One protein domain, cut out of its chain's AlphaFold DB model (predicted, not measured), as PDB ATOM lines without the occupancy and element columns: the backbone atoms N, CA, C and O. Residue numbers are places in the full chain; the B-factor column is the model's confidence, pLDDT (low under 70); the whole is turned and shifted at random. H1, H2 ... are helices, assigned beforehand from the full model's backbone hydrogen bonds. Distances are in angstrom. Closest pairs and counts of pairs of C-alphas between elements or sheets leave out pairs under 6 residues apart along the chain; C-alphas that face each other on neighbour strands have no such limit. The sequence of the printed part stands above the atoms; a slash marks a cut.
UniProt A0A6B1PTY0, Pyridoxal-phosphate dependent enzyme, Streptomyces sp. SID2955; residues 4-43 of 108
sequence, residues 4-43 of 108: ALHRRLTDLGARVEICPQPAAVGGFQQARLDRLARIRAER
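What this domain is: This is residues 4 to 43 of the 108 residues of the protein "Pyridoxal-phosphate dependent enzyme" of Streptomyces sp. SID2955 (UniProt A0A6B1PTY0). Two helices, short H1 and longer H2, stand well separated and point nearly the same way, and one long link crosses the open space between them from the end of H1 to the start of H2. The helices do not pack on each other, and residues 8 to 13 and 37 to 43 stick out. The printed part has 40 residues with two named helices, H1 then H2, and no named strand; the class is all helix. It is loose, with a radius of gyration of the C-alphas of 12.0 A, and flat, spanning 33 by 25 by 11 A.

How they stand to each other: H1, residues 4 to 11, and H2, residues 27 to 42, are apart, with no C-alpha of the one within 8 A of the other. In H1 and H2 every O i to N i+4 pair is within hydrogen-bond range.

Where its parts are: H1 begins at C-alpha 4, (-8.764, -17.129, -7.285), and is 10.5 A long from first to last C-alpha. H2 is 23.0 A long and ends at C-alpha 42, (10.825, -20.519, -29.238).

The domain as a whole: The C-alphas of Asp 11 and Val 25, the two farthest apart, are 33.4 A apart. The link from H1 to H2, residues 12 to 26, is long. The printed part has no cut, and no printed residue is under 70 in pLDDT.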
ATOM      1  N   ALA A   4      -8.780 -18.562  -7.543       96.81
ATOM      2  CA  ALA A   4      -8.764 -17.129  -7.285       96.81
ATOM      3  C   ALA A   4      -7.465 -16.493  -7.797       96.81
ATOM      4  O   ALA A   4      -7.519 -15.449  -8.448       96.81
ATOM      5  N   LEU A   5      -6.313 -17.131  -7.573       96.31
ATOM      6  CA  LEU A   5      -5.038 -16.682  -8.126       96.31
ATOM      7  C   LEU A   5      -5.035 -16.735  -9.654       96.31
ATOM      8  O   LEU A   5      -4.617 -15.763 -10.283       96.31
ATOM      9  N   HIS A   6      -5.533 -17.824 -10.254       96.69
ATOM     10  CA  HIS A   6      -5.645 -17.916 -11.713       96.69
ATOM     11  C   HIS A   6      -6.419 -16.720 -12.272       96.69
ATOM     12  O   HIS A   6      -5.940 -16.054 -13.186       96.69
ATOM     13  N   ARG A   7      -7.588 -16.424 -11.688       97.19
ATOM     14  CA  ARG A   7      -8.447 -15.322 -12.124       97.19
ATOM     15  C   ARG A   7      -7.750 -13.970 -12.022       97.19
ATOM     16  O   ARG A   7      -7.737 -13.234 -12.998       97.19
ATOM     17  N   ARG A   8      -7.105 -13.673 -10.887       97.69
ATOM     18  CA  ARG A   8      -6.360 -12.413 -10.711       97.69
ATOM     19  C   ARG A   8      -5.280 -12.234 -11.777       97.69
ATOM     20  O   ARG A   8      -5.135 -11.143 -12.309       97.69
ATOM     21  N   LEU A   9      -4.535 -13.294 -12.092       97.69
ATOM     22  CA  LEU A   9      -3.491 -13.240 -13.117       97.69
ATOM     23  C   LEU A   9      -4.087 -12.990 -14.507       97.69
ATOM     24  O   LEU A   9      -3.607 -12.119 -15.228       97.69
ATOM     25  N   THR A  10      -5.149 -13.710 -14.872       97.62
ATOM     26  CA  THR A  10      -5.782 -13.545 -16.187       97.62
ATOM     27  C   THR A  10      -6.500 -12.208 -16.344       97.62
ATOM     28  O   THR A  10      -6.453 -11.636 -17.429       97.62
ATOM     29  N   ASP A  11      -7.101 -11.672 -15.278       98.06
ATOM     30  CA  ASP A  11      -7.759 -10.357 -15.287       98.06
ATOM     31  C   ASP A  11      -6.742  -9.218 -15.497       98.06
ATOM     32  O   ASP A  11      -7.067  -8.199 -16.102       98.06
ATOM     33  N   LEU A  12      -5.486  -9.412 -15.070       98.19
ATOM     34  CA  LEU A  12      -4.358  -8.513 -15.360       98.19
ATOM     35  C   LEU A  12      -3.759  -8.716 -16.767       98.19
ATOM     36  O   LEU A  12      -2.752  -8.095 -17.102       98.19
ATOM     37  N   GLY A  13      -4.345  -9.588 -17.593       98.06
ATOM     38  CA  GLY A  13      -3.889  -9.875 -18.955       98.06
ATOM     39  C   GLY A  13      -2.768 -10.914 -19.052       98.06
ATOM     40  O   GLY A  13      -2.222 -11.121 -20.138       98.06
ATOM     41  N   ALA A  14      -2.413 -11.596 -17.956       97.31
ATOM     42  CA  ALA A  14      -1.398 -12.640 -18.008       97.31
ATOM     43  C   ALA A  14      -1.931 -13.906 -18.696       97.31
ATOM     44  O   ALA A  14      -3.027 -14.392 -18.406       97.31
ATOM     45  N   ARG A  15      -1.100 -14.514 -19.548       95.12
ATOM     46  CA  ARG A  15      -1.291 -15.903 -19.976       95.12
ATOM     47  C   ARG A  15      -0.705 -16.827 -18.910       95.12
ATOM     48  O   ARG A  15       0.494 -16.791 -18.650       95.12
ATOM     49  N   VAL A  16      -1.543 -17.686 -18.338       95.62
ATOM     50  CA  VAL A  16      -1.116 -18.695 -17.364       95.62
ATOM     51  C   VAL A  16      -0.897 -20.028 -18.076       95.62
ATOM     52  O   VAL A  16      -1.835 -20.609 -18.614       95.62
ATOM     53  N   GLU A  17       0.338 -20.530 -18.068       94.25
ATOM     54  CA  GLU A  17       0.645 -21.877 -18.553       94.25
ATOM     55  C   GLU A  17       0.703 -22.876 -17.393       94.25
ATOM     56  O   GLU A  17       1.477 -22.719 -16.448       94.25
ATOM     57  N   ILE A  18      -0.122 -23.922 -17.472       95.12
ATOM     58  CA  ILE A  18      -0.190 -24.989 -16.472       95.12
ATOM     59  C   ILE A  18       0.477 -26.241 -17.040       95.12
ATOM     60  O   ILE A  18       0.040 -26.767 -18.058       95.12
ATOM     61  N   CYS A  19       1.511 -26.746 -16.362       96.19
ATOM     62  CA  CYS A  19       2.079 -28.060 -16.664       96.19
ATOM     63  C   CYS A  19       1.110 -29.145 -16.161       96.19
ATOM     64  O   CYS A  19       0.947 -29.269 -14.945       96.19
ATOM     65  N   PRO A  20       0.468 -29.931 -17.046       95.00
ATOM     66  CA  PRO A  20      -0.551 -30.895 -16.632       95.00
ATOM     67  C   PRO A  20       0.052 -32.130 -15.956       95.00
ATOM     68  O   PRO A  20      -0.646 -32.834 -15.232       95.00
ATOM     69  N   GLN A  21       1.339 -32.400 -16.192       97.06
ATOM     70  CA  GLN A  21       2.044 -33.556 -15.652       97.06
ATOM     71  C   GLN A  21       3.414 -33.166 -15.086       97.06
ATOM     72  O   GLN A  21       4.045 -32.231 -15.595       97.06
ATOM     73  N   PRO A  22       3.875 -33.862 -14.032       97.81
ATOM     74  CA  PRO A  22       5.232 -33.712 -13.530       97.81
ATOM     75  C   PRO A  22       6.248 -34.310 -14.511       97.81
ATOM     76  O   PRO A  22       5.926 -35.203 -15.294       97.81
ATOM     77  N   ALA A  23       7.496 -33.852 -14.436       97.25
ATOM     78  CA  ALA A  23       8.601 -34.529 -15.100       97.25
ATOM     79  C   ALA A  23       8.912 -35.847 -14.375       97.25
ATOM     80  O   ALA A  23       8.673 -35.972 -13.171       97.25
ATOM     81  N   ALA A  24       9.491 -36.811 -15.099       96.62
ATOM     82  CA  ALA A  24       9.868 -38.113 -14.542       96.62
ATOM     83  C   ALA A  24      10.839 -37.991 -13.352       96.62
ATOM     84  O   ALA A  24      10.766 -38.768 -12.405       96.62
ATOM     85  N   VAL A  25      11.716 -36.984 -13.386       96.44
ATOM     86  CA  VAL A  25      12.651 -36.636 -12.312       96.44
ATOM     87  C   VAL A  25      12.437 -35.166 -11.949       96.44
ATOM     88  O   VAL A  25      12.269 -34.331 -12.831       96.44
ATOM     89  N   GLY A  26      12.406 -34.837 -10.653       94.81
ATOM     90  CA  GLY A  26      12.236 -33.453 -10.176       94.81
ATOM     91  C   GLY A  26      10.795 -32.909 -10.210       94.81
ATOM     92  O   GLY A  26      10.561 -31.734  -9.908       94.81
ATOM     93  N   GLY A  27       9.811 -33.749 -10.543       97.69
ATOM     94  CA  GLY A  27       8.388 -33.465 -10.360       97.69
ATOM     95  C   GLY A  27       7.877 -32.248 -11.142       97.69
ATOM     96  O   GLY A  27       8.313 -31.950 -12.255       97.69
ATOM     97  N   PHE A  28       6.927 -31.514 -10.556       96.81
ATOM     98  CA  PHE A  28       6.371 -30.312 -11.186       96.81
ATOM     99  C   PHE A  28       7.379 -29.168 -11.293       96.81
ATOM    100  O   PHE A  28       7.225 -28.314 -12.162       96.81
ATOM    101  N   GLN A  29       8.366 -29.075 -10.394       94.62
ATOM    102  CA  GLN A  29       9.392 -28.028 -10.479       94.62
ATOM    103  C   GLN A  29      10.191 -28.178 -11.767       94.62
ATOM    104  O   GLN A  29      10.259 -27.226 -12.540       94.62
ATOM    105  N   GLN A  30      10.685 -29.384 -12.038       97.25
ATOM    106  CA  GLN A  30      11.410 -29.649 -13.272       97.25
ATOM    107  C   GLN A  30      10.523 -29.457 -14.509       97.25
ATOM    108  O   GLN A  30      10.935 -28.775 -15.439       97.25
ATOM    109  N   ALA A  31       9.264 -29.920 -14.486       98.00
ATOM    110  CA  ALA A  31       8.338 -29.709 -15.609       98.00
ATOM    111  C   ALA A  31       8.160 -28.222 -15.981       98.00
ATOM    112  O   ALA A  31       8.100 -27.869 -17.161       98.00
ATOM    113  N   ARG A  32       8.094 -27.339 -14.976       96.75
ATOM    114  CA  ARG A  32       7.987 -25.885 -15.174       96.75
ATOM    115  C   ARG A  32       9.281 -25.289 -15.732       96.75
ATOM    116  O   ARG A  32       9.209 -24.440 -16.617       96.75
ATOM    117  N   LEU A  33      10.440 -25.744 -15.251       95.69
ATOM    118  CA  LEU A  33      11.747 -25.322 -15.769       95.69
ATOM    119  C   LEU A  33      11.939 -25.751 -17.230       95.69
ATOM    120  O   LEU A  33      12.331 -24.929 -18.057       95.69
ATOM    121  N   ASP A  34      11.572 -26.986 -17.575       96.69
ATOM    122  CA  ASP A  34      11.642 -27.497 -18.947       96.69
ATOM    123  C   ASP A  34      10.737 -26.694 -19.887       96.69
ATOM    124  O   ASP A  34      11.131 -26.349 -21.005       96.69
ATOM    125  N   ARG A  35       9.517 -26.355 -19.443       96.31
ATOM    126  CA  ARG A  35       8.608 -25.525 -20.243       96.31
ATOM    127  C   ARG A  35       9.148 -24.107 -20.424       96.31
ATOM    128  O   ARG A  35       9.104 -23.599 -21.542       96.31
ATOM    129  N   LEU A  36       9.691 -23.495 -19.370       95.31
ATOM    130  CA  LEU A  36      10.331 -22.181 -19.450       95.31
ATOM    131  C   LEU A  36      11.500 -22.183 -20.449       95.31
ATOM    132  O   LEU A  36      11.607 -21.266 -21.261       95.31
ATOM    133  N   ALA A  37      12.334 -23.226 -20.439       94.81
ATOM    134  CA  ALA A  37      13.437 -23.372 -21.386       94.81
ATOM    135  C   ALA A  37      12.944 -23.443 -22.843       94.81
ATOM    136  O   ALA A  37      13.494 -22.762 -23.707       94.81
ATOM    137  N   ARG A  38      11.863 -24.192 -23.112       96.12
ATOM    138  CA  ARG A  38      11.243 -24.242 -24.452       96.12
ATOM    139  C   ARG A  38      10.704 -22.883 -24.890       96.12
ATOM    140  O   ARG A  38      10.985 -22.470 -26.005       96.12
ATOM    141  N   ILE A  39       9.999 -22.168 -24.011       94.94
ATOM    142  CA  ILE A  39       9.478 -20.824 -24.318       94.94
ATOM    143  C   ILE A  39      10.619 -19.878 -24.705       94.94
ATOM    144  O   ILE A  39      10.510 -19.174 -25.703       94.94
ATOM    145  N   ARG A  40      11.730 -19.892 -23.959       94.94
ATOM    146  CA  ARG A  40      12.909 -19.068 -24.271       94.94
ATOM    147  C   ARG A  40      13.554 -19.443 -25.606       94.94
ATOM    148  O   ARG A  40      14.031 -18.558 -26.306       94.94
ATOM    149  N   ALA A  41      13.561 -20.729 -25.961       96.19
ATOM    150  CA  ALA A  41      14.076 -21.194 -27.246       96.19
ATOM    151  C   ALA A  41      13.159 -20.804 -28.422       96.19
ATOM    152  O   ALA A  41      13.644 -20.412 -29.477       96.19
ATOM    153  N   GLU A  42      11.837 -20.885 -28.235       97.00
ATOM    154  CA  GLU A  42      10.825 -20.519 -29.238       97.00
ATOM    155  C   GLU A  42      10.712 -18.996 -29.436       97.00
ATOM    156  O   GLU A  42      10.302 -18.534 -30.500       97.00
ATOM    157  N   ARG A  43      11.037 -18.213 -28.401       95.56
ATOM    158  CA  ARG A  43      10.836 -16.759 -28.340       95.56
ATOM    159  C   ARG A  43      12.083 -16.081 -27.758       95.56
ATOM    160  O   ARG A  43      12.095 -15.755 -26.566       95.56
TER     161      ARG A  43